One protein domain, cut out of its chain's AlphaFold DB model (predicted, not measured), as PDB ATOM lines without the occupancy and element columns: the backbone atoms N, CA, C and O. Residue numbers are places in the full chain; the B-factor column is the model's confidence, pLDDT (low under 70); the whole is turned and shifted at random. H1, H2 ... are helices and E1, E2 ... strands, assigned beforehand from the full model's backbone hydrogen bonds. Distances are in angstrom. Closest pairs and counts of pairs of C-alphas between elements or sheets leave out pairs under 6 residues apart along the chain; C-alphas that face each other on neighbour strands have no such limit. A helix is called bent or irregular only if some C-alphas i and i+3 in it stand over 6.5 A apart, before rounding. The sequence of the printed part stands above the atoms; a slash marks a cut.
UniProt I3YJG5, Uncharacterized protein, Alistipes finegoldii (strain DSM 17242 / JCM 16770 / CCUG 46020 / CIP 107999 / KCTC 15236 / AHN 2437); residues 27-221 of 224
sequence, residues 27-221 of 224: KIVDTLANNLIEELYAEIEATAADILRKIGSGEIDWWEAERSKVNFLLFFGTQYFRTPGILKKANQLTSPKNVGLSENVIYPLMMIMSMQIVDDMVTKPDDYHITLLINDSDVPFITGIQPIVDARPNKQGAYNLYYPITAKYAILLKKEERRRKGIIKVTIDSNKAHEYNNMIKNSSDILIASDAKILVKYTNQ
ATOM      1  N   LYS A  27      62.256  -5.737 -20.026       72.31
ATOM      2  CA  LYS A  27      61.612  -6.622 -21.015       72.31
ATOM      3  C   LYS A  27      61.353  -8.023 -20.469       72.31
ATOM      4  O   LYS A  27      60.338  -8.635 -20.787       72.31
ATOM      5  N   ILE A  28      62.270  -8.508 -19.632       73.56
ATOM      6  CA  ILE A  28      62.139  -9.804 -18.968       73.56
ATOM      7  C   ILE A  28      60.950  -9.749 -18.007       73.56
ATOM      8  O   ILE A  28      60.061 -10.586 -18.089       73.56
ATOM      9  N   VAL A  29      60.892  -8.730 -17.144       73.81
ATOM     10  CA  VAL A  29      59.774  -8.550 -16.203       73.81
ATOM     11  C   VAL A  29      58.437  -8.406 -16.935       73.81
ATOM     12  O   VAL A  29      57.473  -9.057 -16.538       73.81
ATOM     13  N   ASP A  30      58.379  -7.624 -18.016       73.50
ATOM     14  CA  ASP A  30      57.157  -7.450 -18.812       73.50
ATOM     15  C   ASP A  30      56.690  -8.770 -19.445       73.50
ATOM     16  O   ASP A  30      55.514  -9.123 -19.356       73.50
ATOM     17  N   THR A  31      57.608  -9.543 -20.035       77.44
ATOM     18  CA  THR A  31      57.287 -10.851 -20.635       77.44
ATOM     19  C   THR A  31      56.745 -11.822 -19.589       77.44
ATOM     20  O   THR A  31      55.751 -12.503 -19.824       77.44
ATOM     21  N   LEU A  32      57.363 -11.856 -18.410       76.12
ATOM     22  CA  LEU A  32      56.945 -12.735 -17.318       76.12
ATOM     23  C   LEU A  32      55.584 -12.334 -16.751       76.12
ATOM     24  O   LEU A  32      54.751 -13.201 -16.500       76.12
ATOM     25  N   ALA A  33      55.334 -11.034 -16.589       76.12
ATOM     26  CA  ALA A  33      54.041 -10.531 -16.137       76.12
ATOM     27  C   ALA A  33      52.917 -10.885 -17.123       76.12
ATOM     28  O   ALA A  33      51.855 -11.340 -16.696       76.12
ATOM     29  N   ASN A  34      53.163 -10.732 -18.428       76.50
ATOM     30  CA  ASN A  34      52.197 -11.092 -19.468       76.50
ATOM     31  C   ASN A  34      51.920 -12.598 -19.487       76.50
ATOM     32  O   ASN A  34      50.759 -12.997 -19.414       76.50
ATOM     33  N   ASN A  35      52.970 -13.427 -19.485       82.50
ATOM     34  CA  ASN A  35      52.827 -14.885 -19.472       82.50
ATOM     35  C   ASN A  35      52.045 -15.361 -18.245       82.50
ATOM     36  O   ASN A  35      51.124 -16.158 -18.379       82.50
ATOM     37  N   LEU A  36      52.355 -14.830 -17.058       83.06
ATOM     38  CA  LEU A  36      51.652 -15.195 -15.829       83.06
ATOM     39  C   LEU A  36      50.155 -14.864 -15.901       83.06
ATOM     40  O   LEU A  36      49.322 -15.659 -15.467       83.06
ATOM     41  N   ILE A  37      49.796 -13.695 -16.437       82.00
ATOM     42  CA  ILE A  37      48.393 -13.293 -16.597       82.00
ATOM     43  C   ILE A  37      47.685 -14.197 -17.614       82.00
ATOM     44  O   ILE A  37      46.553 -14.618 -17.370       82.00
ATOM     45  N   GLU A  38      48.327 -14.508 -18.740       82.31
ATOM     46  CA  GLU A  38      47.773 -15.401 -19.762       82.31
ATOM     47  C   GLU A  38      47.570 -16.826 -19.236       82.31
ATOM     48  O   GLU A  38      46.481 -17.377 -19.399       82.31
ATOM     49  N   GLU A  39      48.564 -17.390 -18.545       88.56
ATOM     50  CA  GLU A  39      48.484 -18.707 -17.900       88.56
ATOM     51  C   GLU A  39      47.371 -18.753 -16.851       88.56
ATOM     52  O   GLU A  39      46.579 -19.694 -16.817       88.56
ATOM     53  N   LEU A  40      47.253 -17.703 -16.033       87.56
ATOM     54  CA  LEU A  40      46.189 -17.584 -15.043       87.56
ATOM     55  C   LEU A  40      44.802 -17.608 -15.698       87.56
ATOM     56  O   LEU A  40      43.904 -18.309 -15.230       87.56
ATOM     57  N   TYR A  41      44.608 -16.864 -16.786       87.19
ATOM     58  CA  TYR A  41      43.342 -16.903 -17.513       87.19
ATOM     59  C   TYR A  41      43.092 -18.254 -18.182       87.19
ATOM     60  O   TYR A  41      41.963 -18.738 -18.129       87.19
ATOM     61  N   ALA A  42      44.121 -18.875 -18.762       90.31
ATOM     62  CA  ALA A  42      44.011 -20.193 -19.374       90.31
ATOM     63  C   ALA A  42      43.580 -21.255 -18.351       90.31
ATOM     64  O   ALA A  42      42.710 -22.073 -18.652       90.31
ATOM     65  N   GLU A  43      44.109 -21.207 -17.124       92.38
ATOM     66  CA  GLU A  43      43.667 -22.106 -16.056       92.38
ATOM     67  C   GLU A  43      42.202 -21.847 -15.688       92.38
ATOM     68  O   GLU A  43      41.403 -22.783 -15.617       92.38
ATOM     69  N   ILE A  44      41.810 -20.582 -15.493       92.50
ATOM     70  CA  ILE A  44      40.417 -20.228 -15.176       92.50
ATOM     71  C   ILE A  44      39.468 -20.775 -16.254       92.50
ATOM     72  O   ILE A  44      38.453 -21.393 -15.926       92.50
ATOM     73  N   GLU A  45      39.814 -20.617 -17.532       92.88
ATOM     74  CA  GLU A  45      39.054 -21.170 -18.658       92.88
ATOM     75  C   GLU A  45      39.013 -22.705 -18.634       92.88
ATOM     76  O   GLU A  45      37.941 -23.297 -18.802       92.88
ATOM     77  N   ALA A  46      40.138 -23.360 -18.341       95.44
ATOM     78  CA  ALA A  46      40.215 -24.812 -18.218       95.44
ATOM     79  C   ALA A  46      39.306 -25.345 -17.097       95.44
ATOM     80  O   ALA A  46      38.579 -26.322 -17.306       95.44
ATOM     81  N   THR A  47      39.267 -24.679 -15.937       94.75
ATOM     82  CA  THR A  47      38.403 -25.087 -14.814       94.75
ATOM     83  C   THR A  47      36.907 -24.957 -15.113       94.75
ATOM     84  O   THR A  47      36.095 -25.667 -14.510       94.75
ATOM     85  N   ALA A  48      36.525 -24.085 -16.051       95.81
ATOM     86  CA  ALA A  48      35.138 -23.867 -16.451       95.81
ATOM     87  C   ALA A  48      34.700 -24.724 -17.651       95.81
ATOM     88  O   ALA A  48      33.500 -24.839 -17.906       95.81
ATOM     89  N   ALA A  49      35.624 -25.367 -18.370       96.00
ATOM     90  CA  ALA A  49      35.334 -26.059 -19.628       96.00
ATOM     91  C   ALA A  49      34.252 -27.157 -19.514       96.00
ATOM     92  O   ALA A  49      33.344 -27.223 -20.346       96.00
ATOM     93  N   ASP A  50      34.304 -28.006 -18.476       96.56
ATOM     94  CA  ASP A  50      33.257 -29.017 -18.225       96.56
ATOM     95  C   ASP A  50      31.897 -28.369 -17.938       96.56
ATOM     96  O   ASP A  50      30.867 -28.827 -18.431       96.56
ATOM     97  N   ILE A  51      31.898 -27.265 -17.190       97.25
ATOM     98  CA  ILE A  51      30.684 -26.542 -16.818       97.25
ATOM     99  C   ILE A  51      30.038 -25.924 -18.060       97.25
ATOM    100  O   ILE A  51      28.838 -26.081 -18.272       97.25
ATOM    101  N   LEU A  52      30.825 -25.285 -18.928       97.00
ATOM    102  CA  LEU A  52      30.330 -24.723 -20.188       97.00
ATOM    103  C   LEU A  52      29.754 -25.802 -21.107       97.00
ATOM    104  O   LEU A  52      28.713 -25.578 -21.724       97.00
ATOM    105  N   ARG A  53      30.369 -26.991 -21.154       97.56
ATOM    106  CA  ARG A  53      29.820 -28.140 -21.889       97.56
ATOM    107  C   ARG A  53      28.463 -28.571 -21.329       97.56
ATOM    108  O   ARG A  53      27.530 -28.744 -22.106       97.56
ATOM    109  N   LYS A  54      28.334 -28.700 -20.006       97.56
ATOM    110  CA  LYS A  54      27.062 -29.032 -19.337       97.56
ATOM    111  C   LYS A  54      25.981 -27.996 -19.631       97.56
ATOM    112  O   LYS A  54      24.875 -28.352 -20.036       97.56
ATOM    113  N   ILE A  55      26.312 -26.707 -19.531       97.38
ATOM    114  CA  ILE A  55      25.375 -25.634 -19.891       97.38
ATOM    115  C   ILE A  55      24.989 -25.722 -21.376       97.38
ATOM    116  O   ILE A  55      23.815 -25.578 -21.715       97.38
ATOM    117  N   GLY A  56      25.948 -26.015 -22.256       96.94
ATOM    118  CA  GLY A  56      25.725 -26.228 -23.688       96.94
ATOM    119  C   GLY A  56      24.826 -27.427 -24.022       96.94
ATOM    120  O   GLY A  56      24.240 -27.452 -25.104       96.94
ATOM    121  N   SER A  57      24.658 -28.364 -23.089       97.19
ATOM    122  CA  SER A  57      23.697 -29.476 -23.154       97.19
ATOM    123  C   SER A  57      22.364 -29.170 -22.454       97.19
ATOM    124  O   SER A  57      21.426 -29.964 -22.529       97.19
ATOM    125  N   GLY A  58      22.240 -28.016 -21.794       96.69
ATOM    126  CA  GLY A  58      21.056 -27.611 -21.032       96.69
ATOM    127  C   GLY A  58      20.995 -28.161 -19.599       96.69
ATOM    128  O   GLY A  58      19.930 -28.125 -18.967       96.69
ATOM    129  N   GLU A  59      22.106 -28.679 -19.078       96.50
ATOM    130  CA  GLU A  59      22.239 -29.176 -17.705       96.50
ATOM    131  C   GLU A  59      22.414 -28.011 -16.709       96.50
ATOM    132  O   GLU A  59      22.964 -26.957 -17.042       96.50
ATOM    133  N   ILE A  60      21.902 -28.178 -15.484       94.94
ATOM    134  CA  ILE A  60      21.902 -27.137 -14.427       94.94
ATOM    135  C   ILE A  60      22.363 -27.645 -13.055       94.94
ATOM    136  O   ILE A  60      22.564 -26.856 -12.138       94.94
ATOM    137  N   ASP A  61      22.523 -28.955 -12.915       92.88
ATOM    138  CA  ASP A  61      22.960 -29.647 -11.699       92.88
ATOM    139  C   ASP A  61      24.394 -29.283 -11.285       92.88
ATOM    140  O   ASP A  61      24.730 -29.326 -10.102       92.88
ATOM    141  N   TRP A  62      25.216 -28.812 -12.226       92.31
ATOM    142  CA  TRP A  62      26.530 -28.221 -11.951       92.31
ATOM    143  C   TRP A  62      26.492 -27.067 -10.932       92.31
ATOM    144  O   TRP A  62      27.511 -26.791 -10.301       92.31
ATOM    145  N   TRP A  63      25.348 -26.402 -10.737       91.06
ATOM    146  CA  TRP A  63      25.202 -25.305  -9.773       91.06
ATOM    147  C   TRP A  63      25.191 -25.755  -8.306       91.06
ATOM    148  O   TRP A  63      25.468 -24.952  -7.408       91.06
ATOM    149  N   GLU A  64      24.876 -27.025  -8.051       87.94
ATOM    150  CA  GLU A  64      24.755 -27.568  -6.693       87.94
ATOM    151  C   GLU A  64      26.124 -27.811  -6.047       87.94
ATOM    152  O   GLU A  64      26.283 -27.682  -4.833       87.94
ATOM    153  N   ALA A  65      27.147 -28.103  -6.855       89.50
ATOM    154  CA  ALA A  65      28.511 -28.264  -6.373       89.50
ATOM    155  C   ALA A  65      29.181 -26.898  -6.160       89.50
ATOM    156  O   ALA A  65      29.441 -26.162  -7.114       89.50
ATOM    157  N   GLU A  66      29.536 -26.583  -4.911       88.06
ATOM    158  CA  GLU A  66      30.146 -25.300  -4.525       88.06
ATOM    159  C   GLU A  66      31.380 -24.948  -5.370       88.06
ATOM    160  O   GLU A  66      31.476 -23.846  -5.905       88.06
ATOM    161  N   ARG A  67      32.280 -25.914  -5.591       91.06
ATOM    162  CA  ARG A  67      33.461 -25.723  -6.445       91.06
ATOM    163  C   ARG A  67      33.092 -25.371  -7.888       91.06
ATOM    164  O   ARG A  67      33.689 -24.470  -8.463       91.06
ATOM    165  N   SER A  68      32.110 -26.063  -8.469       93.00
ATOM    166  CA  SER A  68      31.672 -25.786  -9.845       93.00
ATOM    167  C   SER A  68      31.069 -24.386  -9.950       93.00
ATOM    168  O   SER A  68      31.401 -23.633 -10.859       93.00
ATOM    169  N   LYS A  69      30.255 -23.991  -8.970       90.94
ATOM    170  CA  LYS A  69      29.712 -22.635  -8.870       90.94
ATOM    171  C   LYS A  69      30.811 -21.573  -8.840       90.94
ATOM    172  O   LYS A  69      30.766 -20.648  -9.642       90.94
ATOM    173  N   VAL A  70      31.801 -21.715  -7.958       92.50
ATOM    174  CA  VAL A  70      32.909 -20.751  -7.842       92.50
ATOM    175  C   VAL A  70      33.731 -20.690  -9.131       92.50
ATOM    176  O   VAL A  70      33.974 -19.594  -9.629       92.50
ATOM    177  N   ASN A  71      34.087 -21.837  -9.718       94.81
ATOM    178  CA  ASN A  71      34.842 -21.888 -10.975       94.81
ATOM    179  C   ASN A  71      34.087 -21.194 -12.118       94.81
ATOM    180  O   ASN A  71      34.665 -20.395 -12.853       94.81
ATOM    181  N   PHE A  72      32.779 -21.446 -12.239       95.06
ATOM    182  CA  PHE A  72      31.946 -20.773 -13.231       95.06
ATOM    183  C   PHE A  72      31.881 -19.266 -12.997       95.06
ATOM    184  O   PHE A  72      32.050 -18.506 -13.943       95.06
ATOM    185  N   LEU A  73      31.639 -18.821 -11.760       93.44
ATOM    186  CA  LEU A  73      31.554 -17.395 -11.448       93.44
ATOM    187  C   LEU A  73      32.885 -16.685 -11.717       93.44
ATOM    188  O   LEU A  73      32.873 -15.591 -12.275       93.44
ATOM    189  N   LEU A  74      34.018 -17.315 -11.396       93.50
ATOM    190  CA  LEU A  74      35.350 -16.779 -11.683       93.50
ATOM    191  C   LEU A  74      35.600 -16.639 -13.186       93.50
ATOM    192  O   LEU A  74      36.000 -15.569 -13.650       93.50
ATOM    193  N   PHE A  75      35.300 -17.677 -13.965       94.25
ATOM    194  CA  PHE A  75      35.315 -17.596 -15.424       94.25
ATOM    195  C   PHE A  75      34.386 -16.485 -15.938       94.25
ATOM    196  O   PHE A  75      34.786 -15.634 -16.723       94.25
ATOM    197  N   PHE A  76      33.152 -16.428 -15.448       92.94
ATOM    198  CA  PHE A  76      32.154 -15.467 -15.904       92.94
ATOM    199  C   PHE A  76      32.566 -14.018 -15.593       92.94
ATOM    200  O   PHE A  76      32.475 -13.134 -16.444       92.94
ATOM    201  N   GLY A  77      33.083 -13.764 -14.390       90.69
ATOM    202  CA  GLY A  77      33.601 -12.458 -13.993       90.69
ATOM    203  C   GLY A  77      34.830 -12.046 -14.803       90.69
ATOM    204  O   GLY A  77      34.930 -10.891 -15.219       90.69
ATOM    205  N   THR A  78      35.757 -12.966 -15.070       89.75
ATOM    206  CA  THR A  78      36.950 -12.668 -15.881       89.75
ATOM    207  C   THR A  78      36.605 -12.376 -17.337       89.75
ATOM    208  O   THR A  78      37.072 -11.372 -17.873       89.75
ATOM    209  N   GLN A  79      35.720 -13.158 -17.957       87.88
ATOM    210  CA  GLN A  79      35.272 -12.906 -19.330       87.88
ATOM    211  C   GLN A  79      34.519 -11.573 -19.469       87.88
ATOM    212  O   GLN A  79      34.707 -10.868 -20.458       87.88
ATOM    213  N   TYR A  80      33.714 -11.179 -18.473       88.06
ATOM    214  CA  TYR A  80      33.031  -9.882 -18.490       88.06
ATOM    215  C   TYR A  80      34.004  -8.707 -18.396       88.06
ATOM    216  O   TYR A  80      33.916  -7.773 -19.192       88.06
ATOM    217  N   PHE A  81      34.932  -8.729 -17.432       83.38
ATOM    218  CA  PHE A  81      35.802  -7.577 -17.212       83.38
ATOM    219  C   PHE A  81      36.794  -7.371 -18.349       83.38
ATOM    220  O   PHE A  81      37.025  -6.213 -18.676       83.38
ATOM    221  N   ARG A  82      37.289  -8.430 -19.013       74.00
ATOM    222  CA  ARG A  82      38.262  -8.400 -20.135       74.00
ATOM    223  C   ARG A  82      37.798  -7.683 -21.416       74.00
ATOM    224  O   ARG A  82      38.434  -7.820 -22.462       74.00
ATOM    225  N   THR A  83      36.716  -6.907 -21.382       67.50
ATOM    226  CA  THR A  83      36.105  -6.365 -22.599       67.50
ATOM    227  C   THR A  83      36.786  -5.094 -23.149       67.50
ATOM    228  O   THR A  83      37.029  -4.221 -22.320       67.50
ATOM    229  N   PRO A  84      37.063  -4.848 -24.472       67.19
ATOM    230  CA  PRO A  84      37.436  -3.530 -24.968       67.19
ATOM    231  C   PRO A  84      36.490  -2.432 -24.535       67.19
ATOM    232  O   PRO A  84      36.938  -1.313 -24.344       67.19
ATOM    233  N   GLY A  85      35.206  -2.730 -24.316       68.75
ATOM    234  CA  GLY A  85      34.280  -1.777 -23.712       68.75
ATOM    235  C   GLY A  85      34.740  -1.317 -22.325       68.75
ATOM    236  O   GLY A  85      34.795  -0.114 -22.062       68.75
ATOM    237  N   ILE A  86      35.100  -2.252 -21.444       72.00
ATOM    238  CA  ILE A  86      35.615  -1.951 -20.102       72.00
ATOM    239  C   ILE A  86      37.036  -1.395 -20.158       72.00
ATOM    240  O   ILE A  86      37.297  -0.410 -19.481       72.00
ATOM    241  N   LEU A  87      37.917  -1.930 -21.005       71.50
ATOM    242  CA  LEU A  87      39.274  -1.414 -21.217       71.50
ATOM    243  C   LEU A  87      39.241   0.037 -21.717       71.50
ATOM    244  O   LEU A  87      39.942   0.895 -21.192       71.50
ATOM    245  N   LYS A  88      38.367   0.355 -22.676       71.12
ATOM    246  CA  LYS A  88      38.157   1.717 -23.185       71.12
ATOM    247  C   LYS A  88      37.610   2.638 -22.101       71.12
ATOM    248  O   LYS A  88      38.099   3.755 -21.977       71.12
ATOM    249  N   LYS A  89      36.637   2.188 -21.302       71.69
ATOM    250  CA  LYS A  89      36.126   2.962 -20.154       71.69
ATOM    251  C   LYS A  89      37.212   3.182 -19.096       71.69
ATOM    252  O   LYS A  89      37.353   4.301 -18.618       71.69
ATOM    253  N   ALA A  90      38.002   2.160 -18.772       69.44
ATOM    254  CA  ALA A  90      39.129   2.256 -17.848       69.44
ATOM    255  C   ALA A  90      40.165   3.273 -18.352       69.44
ATOM    256  O   ALA A  90      40.529   4.180 -17.612       69.44
ATOM    257  N   ASN A  91      40.525   3.208 -19.636       66.44
ATOM    258  CA  ASN A  91      41.414   4.168 -20.299       66.44
ATOM    259  C   ASN A  91      40.846   5.601 -20.349       66.44
ATOM    260  O   ASN A  91      41.588   6.576 -20.283       66.44
ATOM    261  N   GLN A  92      39.525   5.763 -20.461       66.81
ATOM    262  CA  GLN A  92      38.875   7.081 -20.427       66.81
ATOM    263  C   GLN A  92      38.874   7.695 -19.022       66.81
ATOM    264  O   GLN A  92      39.037   8.909 -18.881       66.81
ATOM    265  N   LEU A  93      38.715   6.871 -17.983       63.78
ATOM    266  CA  LEU A  93      38.790   7.301 -16.584       63.78
ATOM    267  C   LEU A  93      40.210   7.736 -16.183       63.78
ATOM    268  O   LEU A  93      40.366   8.510 -15.242       63.78
ATOM    269  N   THR A  94      41.234   7.298 -16.918       58.28
ATOM    270  CA  THR A  94      42.656   7.582 -16.656       58.28
ATOM    271  C   THR A  94      43.251   8.683 -17.552       58.28
ATOM    272  O   THR A  94      44.466   8.769 -17.678       58.28
ATOM    273  N   SER A  95      42.404   9.541 -18.146       50.00
ATOM    274  CA  SER A  95      42.716  10.700 -19.019       50.00
ATOM    275  C   SER A  95      44.104  11.365 -18.830       50.00
ATOM    276  O   SER A  95      44.492  11.622 -17.691       50.00
ATOM    277  N   PRO A  96      44.793  11.795 -19.917       48.88
ATOM    278  CA  PRO A  96      46.221  12.178 -19.968       48.88
ATOM    279  C   PRO A  96      46.685  13.363 -19.099       48.88
ATOM    280  O   PRO A  96      47.868  13.698 -19.107       48.88
ATOM    281  N   LYS A  97      45.788  14.025 -18.359       55.84
ATOM    282  CA  LYS A  97      46.175  14.988 -17.308       55.84
ATOM    283  C   LYS A  97      46.557  14.300 -15.994       55.84
ATOM    284  O   LYS A  97      47.259  14.895 -15.185       55.84
ATOM    285  N   ASN A  98      46.110  13.064 -15.812       52.59
ATOM    286  CA  ASN A  98      46.540  12.151 -14.769       52.59
ATOM    287  C   ASN A  98      47.390  11.069 -15.440       52.59
ATOM    288  O   ASN A  98      47.183  10.754 -16.608       52.59
ATOM    289  N   VAL A  99      48.381  10.543 -14.728       50.47
ATOM    290  CA  VAL A  99      49.274   9.490 -15.227       50.47
ATOM    291  C   VAL A  99      48.409   8.327 -15.723       50.47
ATOM    292  O   VAL A  99      47.787   7.639 -14.915       50.47
ATOM    293  N   GLY A 100      48.295   8.163 -17.044       53.53
ATOM    294  CA  GLY A 100      47.505   7.087 -17.632       53.53
ATOM    295  C   GLY A 100      48.018   5.757 -17.098       53.53
ATOM    296  O   GLY A 100      49.220   5.497 -17.151       53.53
ATOM    297  N   LEU A 101      47.129   4.941 -16.530       60.41
ATOM    298  CA  LEU A 101      47.503   3.593 -16.117       60.41
ATOM    299  C   LEU A 101      47.883   2.814 -17.377       60.41
ATOM    300  O   LEU A 101      47.092   2.745 -18.315       60.41
ATOM    301  N   SER A 102      49.098   2.275 -17.414       71.00
ATOM    302  CA  SER A 102      49.527   1.411 -18.511       71.00
ATOM    303  C   SER A 102      48.699   0.124 -18.531       71.00
ATOM    304  O   SER A 102      48.089  -0.260 -17.529       71.00
ATOM    305  N   GLU A 103      48.712  -0.580 -19.661       68.31
ATOM    306  CA  GLU A 103      48.098  -1.908 -19.787       68.31
ATOM    307  C   GLU A 103      48.589  -2.868 -18.687       68.31
ATOM    308  O   GLU A 103      47.784  -3.593 -18.100       68.31
ATOM    309  N   ASN A 104      49.864  -2.748 -18.294       68.94
ATOM    310  CA  ASN A 104      50.487  -3.487 -17.190       68.94
ATOM    311  C   ASN A 104      49.795  -3.274 -15.829       68.94
ATOM    312  O   ASN A 104      49.948  -4.098 -14.933       68.94
ATOM    313  N   VAL A 105      49.043  -2.185 -15.644       74.31
ATOM    314  CA  VAL A 105      48.226  -1.942 -14.442       74.31
ATOM    315  C   VAL A 105      46.767  -2.322 -14.675       74.31
ATOM    316  O   VAL A 105      46.103  -2.831 -13.771       74.31
ATOM    317  N   ILE A 106      46.257  -2.090 -15.884       76.00
ATOM    318  CA  ILE A 106      44.849  -2.326 -16.199       76.00
ATOM    319  C   ILE A 106      44.514  -3.818 -16.156       76.00
ATOM    320  O   ILE A 106      43.508  -4.174 -15.546       76.00
ATOM    321  N   TYR A 107      45.344  -4.701 -16.717       77.38
ATOM    322  CA  TYR A 107      45.053  -6.140 -16.708       77.38
ATOM    323  C   TYR A 107      44.987  -6.739 -15.288       77.38
ATOM    324  O   TYR A 107      43.976  -7.375 -14.968       77.38
ATOM    325  N   PRO A 108      45.958  -6.487 -14.384       78.75
ATOM    326  CA  PRO A 108      45.821  -6.873 -12.979       78.75
ATOM    327  C   PRO A 108      44.598  -6.255 -12.294       78.75
ATOM    328  O   PRO A 108      43.899  -6.937 -11.546       78.75
ATOM    329  N   LEU A 109      44.293  -4.982 -12.568       80.50
ATOM    330  CA  LEU A 109      43.111  -4.326 -12.010       80.50
ATOM    331  C   LEU A 109      41.817  -5.016 -12.460       80.50
ATOM    332  O   LEU A 109      40.923  -5.223 -11.646       80.50
ATOM    333  N   MET A 110      41.717  -5.417 -13.727       84.25
ATOM    334  CA  MET A 110      40.563  -6.155 -14.250       84.25
ATOM    335  C   MET A 110      40.394  -7.495 -13.538       84.25
ATOM    336  O   MET A 110      39.271  -7.836 -13.182       84.25
ATOM    337  N   MET A 111      41.488  -8.210 -13.256       85.81
ATOM    338  CA  MET A 111      41.445  -9.432 -12.446       85.81
ATOM    339  C   MET A 111      40.930  -9.160 -11.025       85.81
ATOM    340  O   MET A 111      40.051  -9.873 -10.545       85.81
ATOM    341  N   ILE A 112      41.413  -8.105 -10.364       87.06
ATOM    342  CA  ILE A 112      40.942  -7.714  -9.025       87.06
ATOM    343  C   ILE A 112      39.443  -7.387  -9.053       87.06
ATOM    344  O   ILE A 112      38.692  -7.860  -8.201       87.06
ATOM    345  N   MET A 113      38.981  -6.633 -10.054       86.88
ATOM    346  CA  MET A 113      37.562  -6.308 -10.235       86.88
ATOM    347  C   MET A 113      36.712  -7.564 -10.490       86.88
ATOM    348  O   MET A 113      35.618  -7.693  -9.933       86.88
ATOM    349  N   SER A 114      37.218  -8.523 -11.275       88.75
ATOM    350  CA  SER A 114      36.588  -9.836 -11.456       88.75
ATOM    351  C   SER A 114      36.489 -10.605 -10.141       88.75
ATOM    352  O   SER A 114      35.440 -11.160  -9.838       88.75
ATOM    353  N   MET A 115      37.542 -10.627  -9.326       89.38
ATOM    354  CA  MET A 115      37.503 -11.307  -8.028       89.38
ATOM    355  C   MET A 115      36.514 -10.639  -7.067       89.38
ATOM    356  O   MET A 115      35.787 -11.337  -6.368       89.38
ATOM    357  N   GLN A 116      36.418  -9.307  -7.075       89.00
ATOM    358  CA  GLN A 116      35.462  -8.569  -6.245       89.00
ATOM    359  C   GLN A 116      34.003  -8.885  -6.590       89.00
ATOM    360  O   GLN A 116      33.191  -9.074  -5.687       89.00
ATOM    361  N   ILE A 117      33.645  -8.953  -7.880       86.69
ATOM    362  CA  ILE A 117      32.266  -9.305  -8.254       86.69
ATOM    363  C   ILE A 117      31.952 -10.763  -7.897       86.69
ATOM    364  O   ILE A 117      30.843 -11.057  -7.458       86.69
ATOM    365  N   VAL A 118      32.927 -11.665  -8.044       89.81
ATOM    366  CA  VAL A 118      32.782 -13.085  -7.697       89.81
ATOM    367  C   VAL A 118      32.585 -13.255  -6.198       89.81
ATOM    368  O   VAL A 118      31.675 -13.973  -5.793       89.81
ATOM    369  N   ASP A 119      33.376 -12.558  -5.383       90.62
ATOM    370  CA  ASP A 119      33.217 -12.545  -3.929       90.62
ATOM    371  C   ASP A 119      31.821 -12.047  -3.524       90.62
ATOM    372  O   ASP A 119      31.138 -12.708  -2.741       90.62
ATOM    373  N   ASP A 120      31.325 -10.961  -4.130       88.50
ATOM    374  CA  ASP A 120      29.962 -10.466  -3.872       88.50
ATOM    375  C   ASP A 120      28.898 -11.518  -4.239       88.50
ATOM    376  O   ASP A 120      27.948 -11.724  -3.485       88.50
ATOM    377  N   MET A 121      29.064 -12.231  -5.360       87.06
ATOM    378  CA  MET A 121      28.138 -13.285  -5.800       87.06
ATOM    379  C   MET A 121      28.165 -14.533  -4.908       87.06
ATOM    380  O   MET A 121      27.127 -15.166  -4.704       87.06
ATOM    381  N   VAL A 122      29.335 -14.902  -4.382       88.00
ATOM    382  CA  VAL A 122      29.514 -16.077  -3.515       88.00
ATOM    383  C   VAL A 122      29.046 -15.794  -2.091       88.00
ATOM    384  O   VAL A 122      28.401 -16.647  -1.482       88.00
ATOM    385  N   THR A 123      29.333 -14.605  -1.561       88.81
ATOM    386  CA  THR A 123      28.989 -14.220  -0.180       88.81
ATOM    387  C   THR A 123      27.537 -13.771  -0.030       88.81
ATOM    388  O   THR A 123      26.968 -13.899   1.055       88.81
ATOM    389  N   LYS A 124      26.906 -13.293  -1.111       86.88
ATOM    390  CA  LYS A 124      25.502 -12.848  -1.134       86.88
ATOM    391  C   LYS A 124      24.700 -13.581  -2.214       86.88
ATOM    392  O   LYS A 124      24.092 -12.943  -3.070       86.88
ATOM    393  N   PRO A 125      24.638 -14.922  -2.188       82.62
ATOM    394  CA  PRO A 125      24.022 -15.698  -3.263       82.62
ATOM    395  C   PRO A 125      22.519 -15.424  -3.421       82.62
ATOM    396  O   PRO A 125      21.972 -15.665  -4.490       82.62
ATOM    397  N   ASP A 126      21.851 -14.908  -2.384       83.44
ATOM    398  CA  ASP A 126      20.432 -14.541  -2.429       83.44
ATOM    399  C   ASP A 126      20.163 -13.216  -3.180       83.44
ATOM    400  O   ASP A 126      19.018 -12.978  -3.570       83.44
ATOM    401  N   ASP A 127      21.190 -12.386  -3.414       84.88
ATOM    402  CA  ASP A 127      21.092 -11.134  -4.188       84.88
ATOM    403  C   ASP A 127      21.205 -11.376  -5.702       84.88
ATOM    404  O   ASP A 127      20.955 -10.475  -6.512       84.88
ATOM    405  N   TYR A 128      21.616 -12.586  -6.090       84.25
ATOM    406  CA  TYR A 128      21.939 -12.947  -7.460       84.25
ATOM    407  C   TYR A 128      21.062 -14.086  -7.963       84.25
ATOM    408  O   TYR A 128      20.871 -15.111  -7.317       84.25
ATOM    409  N   HIS A 129      20.561 -13.923  -9.181       86.50
ATOM    410  CA  HIS A 129      19.753 -14.916  -9.859       86.50
ATOM    411  C   HIS A 129      20.400 -15.329 -11.175       86.50
ATOM    412  O   HIS A 129      20.743 -14.479 -11.999       86.50
ATOM    413  N   ILE A 130      20.510 -16.641 -11.388       89.56
ATOM    414  CA  ILE A 130      20.984 -17.218 -12.644       89.56
ATOM    415  C   ILE A 130      19.826 -17.879 -13.378       89.56
ATOM    416  O   ILE A 130      19.099 -18.718 -12.842       89.56
ATOM    417  N   THR A 131      19.675 -17.507 -14.641       93.44
ATOM    418  CA  THR A 131      18.714 -18.102 -15.560       93.44
ATOM    419  C   THR A 131      19.453 -18.784 -16.705       93.44
ATOM    420  O   THR A 131      20.275 -18.156 -17.371       93.44
ATOM    421  N   LEU A 132      19.119 -20.047 -16.966       97.06
ATOM    422  CA  LEU A 132      19.421 -20.714 -18.224       97.06
ATOM    423  C   LEU A 132      18.333 -20.346 -19.235       97.06
ATOM    424  O   LEU A 132      17.186 -20.789 -19.129       97.06
ATOM    425  N   LEU A 133      18.695 -19.523 -20.210       97.69
ATOM    426  CA  LEU A 133      17.842 -19.186 -21.340       97.69
ATOM    427  C   LEU A 133      17.919 -20.307 -22.375       97.69
ATOM    428  O   LEU A 133      19.009 -20.709 -22.783       97.69
ATOM    429  N   ILE A 134      16.755 -20.787 -22.803       98.44
ATOM    430  CA  ILE A 134      16.593 -21.812 -23.830       98.44
ATOM    431  C   ILE A 134      15.937 -21.148 -25.032       98.44
ATOM    432  O   ILE A 134      14.779 -20.738 -24.985       98.44
ATOM    433  N   ASN A 135      16.687 -21.022 -26.110       97.75
ATOM    434  CA  ASN A 135      16.187 -20.488 -27.356       97.75
ATOM    435  C   ASN A 135      15.557 -21.611 -28.178       97.75
ATOM    436  O   ASN A 135      16.261 -22.458 -28.727       97.75
ATOM    437  N   ASP A 136      14.228 -21.619 -28.224       93.94
ATOM    438  CA  ASP A 136      13.442 -22.576 -29.011       93.94
ATOM    439  C   ASP A 136      12.856 -21.923 -30.272       93.94
ATOM    440  O   ASP A 136      11.849 -22.364 -30.820       93.94
ATOM    441  N   SER A 137      13.478 -20.829 -30.714       95.00
ATOM    442  CA  SER A 137      13.112 -20.121 -31.935       95.00
ATOM    443  C   SER A 137      13.994 -20.516 -33.121       95.00
ATOM    444  O   SER A 137      15.013 -21.194 -32.982       95.00
ATOM    445  N   ASP A 138      13.617 -20.043 -34.304       93.56
ATOM    446  CA  ASP A 138      14.374 -20.152 -35.553       93.56
ATOM    447  C   ASP A 138      15.553 -19.164 -35.646       93.56
ATOM    448  O   ASP A 138      16.329 -19.198 -36.602       93.56
ATOM    449  N   VAL A 139      15.711 -18.285 -34.653       95.69
ATOM    450  CA  VAL A 139      16.769 -17.275 -34.587       95.69
ATOM    451  C   VAL A 139      17.848 -17.747 -33.618       95.69
ATOM    452  O   VAL A 139      17.717 -17.500 -32.425       95.69
ATOM    453  N   PRO A 140      18.939 -18.378 -34.073       97.00
ATOM    454  CA  PRO A 140      20.014 -18.816 -33.186       97.00
ATOM    455  C   PRO A 140      20.694 -17.635 -32.488       97.00
ATOM    456  O   PRO A 140      20.820 -16.540 -33.049       97.00
ATOM    457  N   PHE A 141      21.173 -17.865 -31.266       97.69
ATOM    458  CA  PHE A 141      22.037 -16.899 -30.601       97.69
ATOM    459  C   PHE A 141      23.360 -16.736 -31.350       97.69
ATOM    460  O   PHE A 141      23.929 -17.707 -31.854       97.69
ATOM    461  N   ILE A 142      23.855 -15.502 -31.382       96.56
ATOM    462  CA  ILE A 142      25.211 -15.171 -31.822       96.56
ATOM    463  C   ILE A 142      26.066 -14.805 -30.614       96.56
ATOM    464  O   ILE A 142      25.551 -14.446 -29.556       96.56
ATOM    465  N   THR A 143      27.375 -14.864 -30.788       94.50
ATOM    466  CA  THR A 143      28.353 -14.389 -29.812       94.50
ATOM    467  C   THR A 143      29.367 -13.473 -30.497       94.50
ATOM    468  O   THR A 143      29.243 -13.184 -31.689       94.50
ATOM    469  N   GLY A 144      30.348 -12.975 -29.760       89.06
ATOM    470  CA  GLY A 144      31.479 -12.245 -30.322       89.06
ATOM    471  C   GLY A 144      32.792 -12.768 -29.764       89.06
ATOM    472  O   GLY A 144      32.799 -13.715 -28.978       89.06
ATOM    473  N   ILE A 145      33.902 -12.103 -30.095       82.38
ATOM    474  CA  ILE A 145      35.191 -12.338 -29.406       82.38
ATOM    475  C   ILE A 145      35.039 -12.148 -27.890       82.38
ATOM    476  O   ILE A 145      35.816 -12.668 -27.097       82.38
ATOM    477  N   GLN A 146      34.001 -11.412 -27.492       76.94
ATOM    478  CA  GLN A 146      33.705 -11.070 -26.122       76.94
ATOM    479  C   GLN A 146      32.259 -11.349 -25.797       76.94
ATOM    480  O   GLN A 146      31.372 -10.579 -26.169       76.94
ATOM    481  N   PRO A 147      32.000 -12.483 -25.155       82.31
ATOM    482  CA  PRO A 147      30.670 -13.034 -25.227       82.31
ATOM    483  C   PRO A 147      29.761 -12.495 -24.116       82.31
ATOM    484  O   PRO A 147      28.546 -12.594 -24.239       82.31
ATOM    485  N   ILE A 148      30.312 -11.917 -23.041       91.38
ATOM    486  CA  ILE A 148      29.516 -11.451 -21.900       91.38
ATOM    487  C   ILE A 148      29.241  -9.956 -22.000       91.38
ATOM    488  O   ILE A 148      30.161  -9.140 -22.031       91.38
ATOM    489  N   VAL A 149      27.959  -9.600 -21.986       88.44
ATOM    490  CA  VAL A 149      27.494  -8.222 -22.175       88.44
ATOM    491  C   VAL A 149      26.545  -7.811 -21.064       88.44
ATOM    492  O   VAL A 149      25.768  -8.620 -20.559       88.44
ATOM    493  N   ASP A 150      26.573  -6.533 -20.699       86.31
ATOM    494  CA  ASP A 150      25.570  -5.976 -19.800       86.31
ATOM    495  C   ASP A 150      24.282  -5.673 -20.577       86.31
ATOM    496  O   ASP A 150      24.227  -4.774 -21.416       86.31
ATOM    497  N   ALA A 151      23.225  -6.423 -20.281       78.00
ATOM    498  CA  ALA A 151      21.899  -6.261 -20.858       78.00
ATOM    499  C   ALA A 151      21.106  -5.084 -20.245       78.00
ATOM    500  O   ALA A 151      19.957  -4.865 -20.634       78.00
ATOM    501  N   ARG A 152      21.649  -4.336 -19.267       72.38
ATOM    502  CA  ARG A 152      21.065  -3.097 -18.701       72.38
ATOM    503  C   ARG A 152      22.150  -2.040 -18.369       72.38
ATOM    504  O   ARG A 152      22.219  -1.582 -17.229       72.38
ATOM    505  N   PRO A 153      22.895  -1.512 -19.359       58.28
ATOM    506  CA  PRO A 153      24.040  -0.626 -19.099       58.28
ATOM    507  C   PRO A 153      23.681   0.721 -18.442       58.28
ATOM    508  O   PRO A 153      24.553   1.402 -17.910       58.28
ATOM    509  N   ASN A 154      22.403   1.123 -18.463       56.00
ATOM    510  CA  ASN A 154      21.938   2.427 -17.976       56.00
ATOM    511  C   ASN A 154      21.510   2.437 -16.495       56.00
ATOM    512  O   ASN A 154      21.025   3.462 -16.017       56.00
ATOM    513  N   LYS A 155      21.647   1.326 -15.757       58.41
ATOM    514  CA  LYS A 155      21.270   1.252 -14.335       58.41
ATOM    515  C   LYS A 155      22.487   0.911 -13.471       58.41
ATOM    516  O   LYS A 155      22.908  -0.238 -13.413       58.41
ATOM    517  N   GLN A 156      23.036   1.913 -12.780       55.00
ATOM    518  CA  GLN A 156      24.156   1.715 -11.853       55.00
ATOM    519  C   GLN A 156      23.827   0.658 -10.786       55.00
ATOM    520  O   GLN A 156      22.727   0.638 -10.235       55.00
ATOM    521  N   GLY A 157      24.795  -0.219 -10.502       56.41
ATOM    522  CA  GLY A 157      24.731  -1.207  -9.421       56.41
ATOM    523  C   GLY A 157      23.908  -2.470  -9.704       56.41
ATOM    524  O   GLY A 157      23.908  -3.373  -8.870       56.41
ATOM    525  N   ALA A 158      23.237  -2.574 -10.856       62.84
ATOM    526  CA  ALA A 158      22.454  -3.750 -11.230       62.84
ATOM    527  C   ALA A 158      23.153  -4.532 -12.349       62.84
ATOM    528  O   ALA A 158      22.961  -4.239 -13.526       62.84
ATOM    529  N   TYR A 159      23.936  -5.549 -11.989       74.12
ATOM    530  CA  TYR A 159      24.505  -6.463 -12.979       74.12
ATOM    531  C   TYR A 159      23.383  -7.236 -13.677       74.12
ATOM    532  O   TYR A 159      22.569  -7.889 -13.020       74.12
ATOM    533  N   ASN A 160      23.321  -7.144 -15.004       87.44
ATOM    534  CA  ASN A 160      22.423  -7.938 -15.837       87.44
ATOM    535  C   ASN A 160      23.224  -8.557 -16.978       87.44
ATOM    536  O   ASN A 160      23.113  -8.145 -18.126       87.44
ATOM    537  N   LEU A 161      24.084  -9.502 -16.636       90.81
ATOM    538  CA  LEU A 161      25.101 -10.022 -17.532       90.81
ATOM    539  C   LEU A 161      24.530 -11.178 -18.354       90.81
ATOM    540  O   LEU A 161      24.048 -12.167 -17.800       90.81
ATOM    541  N   TYR A 162      24.568 -11.037 -19.673       94.44
ATOM    542  CA  TYR A 162      24.123 -12.031 -20.643       94.44
ATOM    543  C   TYR A 162      25.331 -12.689 -21.305       94.44
ATOM    544  O   TYR A 162      26.232 -11.986 -21.754       94.44
ATOM    545  N   TYR A 163      25.326 -14.019 -21.381       95.75
ATOM    546  CA  TYR A 163      26.383 -14.814 -21.998       95.75
ATOM    547  C   TYR A 163      25.788 -15.918 -22.893       95.75
ATOM    548  O   TYR A 163      25.284 -16.917 -22.367       95.75
ATOM    549  N   PRO A 164      25.831 -15.776 -24.231       96.81
ATOM    550  CA  PRO A 164      25.487 -16.845 -25.156       96.81
ATOM    551  C   PRO A 164      26.599 -17.895 -25.179       96.81
ATOM    552  O   PRO A 164      27.748 -17.595 -25.504       96.81
ATOM    553  N   ILE A 165      26.241 -19.136 -24.844       96.19
ATOM    554  CA  ILE A 165      27.180 -20.266 -24.774       96.19
ATOM    555  C   ILE A 165      27.070 -21.115 -26.037       96.19
ATOM    556  O   ILE A 165      28.075 -21.539 -26.600       96.19
ATOM    557  N   THR A 166      25.848 -21.333 -26.519       97.00
ATOM    558  CA  THR A 166      25.578 -21.963 -27.814       97.00
ATOM    559  C   THR A 166      24.482 -21.197 -28.547       97.00
ATOM    560  O   THR A 166      23.831 -20.323 -27.976       97.00
ATOM    561  N   ALA A 167      24.206 -21.575 -29.797       97.12
ATOM    562  CA  ALA A 167      23.057 -21.062 -30.547       97.12
ATOM    563  C   ALA A 167      21.708 -21.258 -29.817       97.12
ATOM    564  O   ALA A 167      20.756 -20.520 -30.080       97.12
ATOM    565  N   LYS A 168      21.634 -22.236 -28.898       97.94
ATOM    566  CA  LYS A 168      20.427 -22.612 -28.154       97.94
ATOM    567  C   LYS A 168      20.432 -22.157 -26.693       97.94
ATOM    568  O   LYS A 168      19.374 -21.816 -26.173       97.94
ATOM    569  N   TYR A 169      21.579 -22.165 -26.022       98.44
ATOM    570  CA  TYR A 169      21.654 -21.943 -24.578       98.44
ATOM    571  C   TYR A 169      22.479 -20.711 -24.231       98.44
ATOM    572  O   TYR A 169      23.568 -20.495 -24.767       98.44
ATOM    573  N   ALA A 170      21.970 -19.926 -23.286       97.75
ATOM    574  CA  ALA A 170      22.661 -18.763 -22.747       97.75
ATOM    575  C   ALA A 170      22.433 -18.638 -21.240       97.75
ATOM    576  O   ALA A 170      21.409 -19.079 -20.717       97.75
ATOM    577  N   ILE A 171      23.369 -17.999 -20.546       96.50
ATOM    578  CA  ILE A 171      23.221 -17.624 -19.142       96.50
ATOM    579  C   ILE A 171      22.829 -16.156 -19.045       96.50
ATOM    580  O   ILE A 171      23.387 -15.297 -19.725       96.50
ATOM    581  N   LEU A 172      21.875 -15.874 -18.164       93.94
ATOM    582  CA  LEU A 172      21.547 -14.530 -17.723       93.94
ATOM    583  C   LEU A 172      21.730 -14.451 -16.211       93.94
ATOM    584  O   LEU A 172      21.001 -15.103 -15.462       93.94
ATOM    585  N   LEU A 173      22.694 -13.646 -15.779       91.25
ATOM    586  CA  LEU A 173      22.981 -13.383 -14.377       91.25
ATOM    587  C   LEU A 173      22.456 -12.001 -14.005       91.25
ATOM    588  O   LEU A 173      22.823 -10.994 -14.610       91.25
ATOM    589  N   LYS A 174      21.592 -11.950 -12.995       87.88
ATOM    590  CA  LYS A 174      20.929 -10.731 -12.532       87.88
ATOM    591  C   LYS A 174      21.193 -10.488 -11.062       87.88
ATOM    592  O   LYS A 174      20.983 -11.391 -10.265       87.88
ATOM    593  N   LYS A 175      21.533  -9.253 -10.702       83.81
ATOM    594  CA  LYS A 175      21.403  -8.769  -9.326       83.81
ATOM    595  C   LYS A 175      19.983  -8.240  -9.115       83.81
ATOM    596  O   LYS A 175      19.617  -7.221  -9.704       83.81
ATOM    597  N   GLU A 176      19.164  -8.942  -8.341       73.12
ATOM    598  CA  GLU A 176      17.787  -8.546  -8.016       73.12
ATOM    599  C   GLU A 176      17.464  -8.925  -6.565       73.12
ATOM    600  O   GLU A 176      17.769 -10.024  -6.130       73.12
ATOM    601  N   GLU A 177      16.761  -8.053  -5.835       57.44
ATOM    602  CA  GLU A 177      16.389  -8.250  -4.415       57.44
ATOM    603  C   GLU A 177      15.429  -9.437  -4.171       57.44
ATOM    604  O   GLU A 177      14.989  -9.691  -3.046       57.44
ATOM    605  N   ARG A 178      15.029 -10.157  -5.227       60.56
ATOM    606  CA  ARG A 178      14.044 -11.237  -5.146       60.56
ATOM    607  C   ARG A 178      14.722 -12.594  -5.045       60.56
ATOM    608  O   ARG A 178      15.370 -13.063  -5.973       60.56
ATOM    609  N   ARG A 179      14.410 -13.277  -3.946       57.66
ATOM    610  CA  ARG A 179      14.881 -14.619  -3.605       57.66
ATOM    611  C   ARG A 179      14.397 -15.665  -4.609       57.66
ATOM    612  O   ARG A 179      13.241 -16.090  -4.565       57.66
ATOM    613  N   ARG A 180      15.293 -16.122  -5.479       66.00
ATOM    614  CA  ARG A 180      15.121 -17.354  -6.257       66.00
ATOM    615  C   ARG A 180      16.399 -18.173  -6.150       66.00
ATOM    616  O   ARG A 180      17.416 -17.792  -6.716       66.00
ATOM    617  N   LYS A 181      16.336 -19.281  -5.407       71.88
ATOM    618  CA  LYS A 181      17.470 -20.196  -5.237       71.88
ATOM    619  C   LYS A 181      17.632 -21.083  -6.471       71.88
ATOM    620  O   LYS A 181      16.638 -21.528  -7.041       71.88
ATOM    621  N   GLY A 182      18.884 -21.364  -6.823       80.56
ATOM    622  CA  GLY A 182      19.239 -22.239  -7.940       80.56
ATOM    623  C   GLY A 182      19.102 -21.587  -9.319       80.56
ATOM    624  O   GLY A 182      18.756 -20.410  -9.450       80.56
ATOM    625  N   ILE A 183      19.392 -22.378 -10.355       89.44
ATOM    626  CA  ILE A 183      19.234 -21.968 -11.753       89.44
ATOM    627  C   ILE A 183      17.799 -22.217 -12.201       89.44
ATOM    628  O   ILE A 183      17.263 -23.314 -12.041       89.44
ATOM    629  N   ILE A 184      17.190 -21.217 -12.836       91.56
ATOM    630  CA  ILE A 184      15.872 -21.364 -13.465       91.56
ATOM    631  C   ILE A 184      16.025 -21.493 -14.972       91.56
ATOM    632  O   ILE A 184      16.809 -20.775 -15.584       91.56
ATOM    633  N   LYS A 185      15.240 -22.384 -15.576       95.25
ATOM    634  CA  LYS A 185      15.142 -22.520 -17.030       95.25
ATOM    635  C   LYS A 185      14.026 -21.626 -17.561       95.25
ATOM    636  O   LYS A 185      12.911 -21.666 -17.044       95.25
ATOM    637  N   VAL A 186      14.319 -20.834 -18.586       95.62
ATOM    638  CA  VAL A 186      13.338 -19.974 -19.259       95.62
ATOM    639  C   VAL A 186      13.468 -20.159 -20.760       95.62
ATOM    640  O   VAL A 186      14.524 -19.886 -21.326       95.62
ATOM    641  N   THR A 187      12.387 -20.589 -21.404       97.69
ATOM    642  CA  THR A 187      12.301 -20.603 -22.865       97.69
ATOM    643  C   THR A 187      12.025 -19.196 -23.380       97.69
ATOM    644  O   THR A 187      11.214 -18.473 -22.797       97.69
ATOM    645  N   ILE A 188      12.696 -18.806 -24.458       96.25
ATOM    646  CA  ILE A 188      12.515 -17.502 -25.098       96.25
ATOM    647  C   ILE A 188      12.053 -17.644 -26.550       96.25
ATOM    648  O   ILE A 188      12.279 -18.675 -27.184       96.25
ATOM    649  N   ASP A 189      11.427 -16.588 -27.065       96.38
ATOM    650  CA  ASP A 189      10.977 -16.485 -28.451       96.38
ATOM    651  C   ASP A 189      12.010 -15.784 -29.359       96.38
ATOM    652  O   ASP A 189      13.064 -15.312 -28.914       96.38
ATOM    653  N   SER A 190      11.689 -15.697 -30.653       96.25
ATOM    654  CA  SER A 190      12.538 -15.064 -31.670       96.25
ATOM    655  C   SER A 190      12.755 -13.568 -31.424       96.25
ATOM    656  O   SER A 190      13.844 -13.052 -31.683       96.25
ATOM    657  N   ASN A 191      11.757 -12.865 -30.877       95.50
ATOM    658  CA  ASN A 191      11.875 -11.446 -30.536       95.50
ATOM    659  C   ASN A 191      12.957 -11.232 -29.477       95.50
ATOM    660  O   ASN A 191      13.833 -10.377 -29.635       95.50
ATOM    661  N   LYS A 192      12.941 -12.043 -28.418       95.25
ATOM    662  CA  LYS A 192      13.946 -11.971 -27.360       95.25
ATOM    663  C   LYS A 192      15.321 -12.433 -27.846       95.25
ATOM    664  O   LYS A 192      16.323 -11.828 -27.468       95.25
ATOM    665  N   ALA A 193      15.386 -13.441 -28.717       96.38
ATOM    666  CA  ALA A 193      16.639 -13.853 -29.351       96.38
ATOM    667  C   ALA A 193      17.259 -12.714 -30.183       96.38
ATOM    668  O   ALA A 193      18.456 -12.449 -30.081       96.38
ATOM    669  N   HIS A 194      16.445 -11.967 -30.937       95.44
ATOM    670  CA  HIS A 194      16.900 -10.769 -31.644       95.44
ATOM    671  C   HIS A 194      17.407  -9.673 -30.707       95.44
ATOM    672  O   HIS A 194      18.447  -9.081 -30.994       95.44
ATOM    673  N   GLU A 195      16.712  -9.412 -29.599       93.94
ATOM    674  CA  GLU A 195      17.139  -8.427 -28.599       93.94
ATOM    675  C   GLU A 195      18.535  -8.757 -28.052       93.94
ATOM    676  O   GLU A 195      19.421  -7.902 -28.069       93.94
ATOM    677  N   TYR A 196      18.760 -10.008 -27.646       94.69
ATOM    678  CA  TYR A 196      20.057 -10.455 -27.141       94.69
ATOM    679  C   TYR A 196      21.159 -10.416 -28.203       94.69
ATOM    680  O   TYR A 196      22.251  -9.912 -27.942       94.69
ATOM    681  N   ASN A 197      20.872 -10.861 -29.427       95.31
ATOM    682  CA  ASN A 197      21.836 -10.784 -30.523       95.31
ATOM    683  C   ASN A 197      22.219  -9.330 -30.848       95.31
ATOM    684  O   ASN A 197      23.377  -9.050 -31.148       95.31
ATOM    685  N   ASN A 198      21.282  -8.383 -30.736       92.38
ATOM    686  CA  ASN A 198      21.582  -6.959 -30.896       92.38
ATOM    687  C   ASN A 198      22.474  -6.417 -29.767       92.38
ATOM    688  O   ASN A 198      23.315  -5.558 -30.021       92.38
ATOM    689  N   MET A 199      22.341  -6.921 -28.535       90.44
ATOM    690  CA  MET A 199      23.251  -6.556 -27.438       90.44
ATOM    691  C   MET A 199      24.687  -7.010 -27.729       90.44
ATOM    692  O   MET A 199      25.618  -6.226 -27.552       90.44
ATOM    693  N   ILE A 200      24.863  -8.232 -28.240       91.81
ATOM    694  CA  ILE A 200      26.171  -8.745 -28.685       91.81
ATOM    695  C   ILE A 200      26.717  -7.903 -29.841       91.81
ATOM    696  O   ILE A 200      27.848  -7.429 -29.775       91.81
ATOM    697  N   LYS A 201      25.892  -7.629 -30.860       90.75
ATOM    698  CA  LYS A 201      26.261  -6.762 -31.992       90.75
ATOM    699  C   LYS A 201      26.809  -5.412 -31.526       90.75
ATOM    700  O   LYS A 201      27.823  -4.950 -32.025       90.75
ATOM    701  N   ASN A 202      26.133  -4.775 -30.577       86.62
ATOM    702  CA  ASN A 202      26.480  -3.424 -30.138       86.62
ATOM    703  C   ASN A 202      27.692  -3.373 -29.193       86.62
ATOM    704  O   ASN A 202      28.126  -2.284 -28.821       86.62
ATOM    705  N   SER A 203      28.204  -4.525 -28.763       82.19
ATOM    706  CA  SER A 203      29.287  -4.632 -27.780       82.19
ATOM    707  C   SER A 203      30.530  -5.339 -28.313       82.19
ATOM    708  O   SER A 203      31.549  -5.344 -27.623       82.19
ATOM    709  N   SER A 204      30.475  -5.905 -29.523       85.06
ATOM    710  CA  SER A 204      31.583  -6.642 -30.119       85.06
ATOM    711  C   SER A 204      31.842  -6.217 -31.559       85.06
ATOM    712  O   SER A 204      30.924  -6.164 -32.375       85.06
ATOM    713  N   ASP A 205      33.113  -5.977 -31.880       81.75
ATOM    714  CA  ASP A 205      33.552  -5.626 -33.236       81.75
ATOM    715  C   ASP A 205      33.531  -6.833 -34.186       81.75
ATOM    716  O   ASP A 205      33.410  -6.684 -35.402       81.75
ATOM    717  N   ILE A 206      33.651  -8.046 -33.635       88.06
ATOM    718  CA  ILE A 206      33.686  -9.297 -34.391       88.06
ATOM    719  C   ILE A 206      32.599 -10.220 -33.856       88.06
ATOM    720  O   ILE A 206      32.598 -10.583 -32.679       88.06
ATOM    721  N   LEU A 207      31.704 -10.626 -34.755       92.75
ATOM    722  CA  LEU A 207      30.580 -11.508 -34.462       92.75
ATOM    723  C   LEU A 207      30.872 -12.938 -34.915       92.75
ATOM    724  O   LEU A 207      31.453 -13.171 -35.975       92.75
ATOM    725  N   ILE A 208      30.413 -13.892 -34.116       94.12
ATOM    726  CA  ILE A 208      30.562 -15.331 -34.315       94.12
ATOM    727  C   ILE A 208      29.169 -15.957 -34.235       94.12
ATOM    728  O   ILE A 208      28.383 -15.658 -33.337       94.12
ATOM    729  N   ALA A 209      28.851 -16.841 -35.174       95.31
ATOM    730  CA  ALA A 209      27.577 -17.549 -35.215       95.31
ATOM    731  C   ALA A 209      27.775 -19.003 -35.650       95.31
ATOM    732  O   ALA A 209      28.802 -19.351 -36.230       95.31
ATOM    733  N   SER A 210      26.767 -19.842 -35.406       93.25
ATOM    734  CA  SER A 210      26.767 -21.247 -35.834       93.25
ATOM    735  C   SER A 210      26.712 -21.430 -37.358       93.25
ATOM    736  O   SER A 210      27.079 -22.486 -37.859       93.25
ATOM    737  N   ASP A 211      26.244 -20.418 -38.090       92.75
ATOM    738  CA  ASP A 211      26.197 -20.349 -39.552       92.75
ATOM    739  C   ASP A 211      26.483 -18.901 -39.986       92.75
ATOM    740  O   ASP A 211      25.886 -17.950 -39.471       92.75
ATOM    741  N   ALA A 212      27.381 -18.721 -40.954       89.06
ATOM    742  CA  ALA A 212      27.745 -17.411 -41.489       89.06
ATOM    743  C   ALA A 212      26.542 -16.631 -42.061       89.06
ATOM    744  O   ALA A 212      26.534 -15.400 -42.026       89.06
ATOM    745  N   LYS A 213      25.490 -17.313 -42.532       90.88
ATOM    746  CA  LYS A 213      24.257 -16.679 -43.030       90.88
ATOM    747  C   LYS A 213      23.528 -15.878 -41.954       90.88
ATOM    748  O   LYS A 213      22.883 -14.885 -42.279       90.88
ATOM    749  N   ILE A 214      23.646 -16.275 -40.686       91.75
ATOM    750  CA  ILE A 214      23.039 -15.555 -39.557       91.75
ATOM    751  C   ILE A 214      23.667 -14.164 -39.438       91.75
ATOM    752  O   ILE A 214      22.960 -13.183 -39.205       91.75
ATOM    753  N   LEU A 215      24.984 -14.067 -39.651       90.62
ATOM    754  CA  LEU A 215      25.735 -12.824 -39.491       90.62
ATOM    755  C   LEU A 215      25.271 -11.739 -40.460       90.62
ATOM    756  O   LEU A 215      25.231 -10.584 -40.061       90.62
ATOM    757  N   VAL A 216      24.810 -12.099 -41.664       88.50
ATOM    758  CA  VAL A 216      24.278 -11.160 -42.675       88.50
ATOM    759  C   VAL A 216      23.222 -10.221 -42.080       88.50
ATOM    760  O   VAL A 216      23.199  -9.034 -42.398       88.50
ATOM    761  N   LYS A 217      22.370 -10.722 -41.175       87.31
ATOM    762  CA  LYS A 217      21.322  -9.926 -40.515       87.31
ATOM    763  C   LYS A 217      21.879  -8.901 -39.523       87.31
ATOM    764  O   LYS A 217      21.245  -7.875 -39.288       87.31
ATOM    765  N   TYR A 218      23.046  -9.170 -38.948       87.19
ATOM    766  CA  TYR A 218      23.635  -8.380 -37.869       87.19
ATOM    767  C   TYR A 218      24.816  -7.514 -38.323       87.19
ATOM    768  O   TYR A 218      25.067  -6.484 -37.704       87.19
ATOM    769  N   THR A 219      25.480  -7.856 -39.427       80.75
ATOM    770  CA  THR A 219      26.601  -7.094 -39.998       80.75
ATOM    771  C   THR A 219      26.159  -6.054 -41.031       80.75
ATOM    772  O   THR A 219      26.773  -4.998 -41.120       80.75
ATOM    773  N   ASN A 220      25.064  -6.289 -41.770       57.03
ATOM    774  CA  ASN A 220      24.664  -5.442 -42.909       57.03
ATOM    775  C   ASN A 220      23.706  -4.285 -42.579       57.03
ATOM    776  O   ASN A 220      23.121  -3.688 -43.480       57.03
ATOM    777  N   GLN A 221      23.550  -3.921 -41.309       52.31
ATOM    778  CA  GLN A 221      22.924  -2.646 -40.947       52.31
ATOM    779  C   GLN A 221      24.030  -1.661 -40.597       52.31
ATOM    780  O   GLN A 221      24.396  -1.518 -39.429       52.31
TER     781      GLN A 221
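AT A GLANCE: This is residues 27 to 221 of the 224 residues of an uncharacterized protein of Alistipes finegoldii (strain DSM 17242 / JCM 16770 / CCUG 46020 / CIP 107999 / KCTC 15236 / AHN 2437) (UniProt I3YJG5). A strongly twisted sheet of four strands has helix H5 across one face, while a group of three helices, H1, H2 and H4, meets the sheet at one end and reaches away from it. The long H1 runs along much of the longest axis; the small H3 lies near H4 in the part of the group far from the sheet, and H6 lies beyond H5, on its side away from the sheet. The printed part has 195 residues with six named helices and four named strands, in the order H1 H2 H3 H4 E1 E2 E3 E4 H5 H6. The sheet runs E2, E3, E1, E4 and is mixed, and the class is mixed, helices and strands. The whole is compact, with a radius of gyration of the C-alphas of 17.4 A, and spans 50 by 43 by 32 A.

HOW THE PARTS SIT: In the sheet, E3, residues 169 to 175, and E1, residues 128 to 135, are inner strands and antiparallel at 155 degrees, with N 131 and O 172 2.9 A apart, within hydrogen-bond range. E2, residues 160 to 164, is an edge strand and forms a hairpin with E3, with N 161 and O 173 at 2.8 A. E4, residues 183 to 188, is the other edge strand, parallel to E1 at 37 degrees, with N 132 and O 184 at 2.8 A. H5, residues 190 to 201, is on one face of the sheet, two layers of helix and strands, at a height over the sheet of 9.9 A; on the local plane it stands at 66 degrees to E1, across the strands. H6, residues 212 to 219, only just touches H5, with 3 pairs of C-alphas within 8 A, the closest being those of Lys 201 and Tyr 218 at 6.6 A, about perpendicular at 73 degrees. H1, residues 27 to 56, only grazes the sheet with residues 55 to 56. H2, residues 66 to 81, only grazes it with residues 73 to 80. H1 touches H2 with residues 41 to 51 alone, closest at the C-alphas of Ala 48 and Phe 72, 5.5 A, at a steep tilt of 56 degrees, opposite ways. H4, residues 103 to 123, touches H2, with the C-alphas of Gly 77 and Ser 114 closest at 4.7 A, at a steep tilt of 39 degrees, opposite ways. H3, residues 84 to 93, is close to H4 but not clearly touching, with the C-alphas of Ala 90 and Ile 106 closest at 7.5 A. Every O i to N i+4 pair is within hydrogen-bond range in H2, H3 and H5; the counts are 24 of 26 in H1, 16 of 17 in H4 and 1 of 4 in H6, where 4 of 5 O i to N i+3 pairs are within range.

IN THESE COORDINATES: E1 is 22.0 A from first to last C-alpha, E3 20.2 A, E4 15.6 A and E2 13.3 A. H1 begins at C-alpha 27, (61.612, -6.622, -21.015), and is 41.0 A long; it is irregular, with C-alphas 47 and 50 7.3 A apart, and has a kink of 45 degrees near residue 50. H4 is 30.0 A long, H2 22.5 A, H5 16.0 A, H3 13.8 A and H6 10.5 A. H6 ends at C-alpha 219, (26.601, -7.094, -39.998).

THE WHOLE: The C-alphas of Ile 28 and Asp 189 are the two farthest apart, 52.5 A. The printed part has no cut. The link from E1 to E2, residues 136 to 159, is long; its residues 143 to 144 pair antiparallel with residues 207 to 208. The mean pLDDT of the printed part is 84.6, and 29 residues are under 70, among them residues 90 to 101 and 153 to 158.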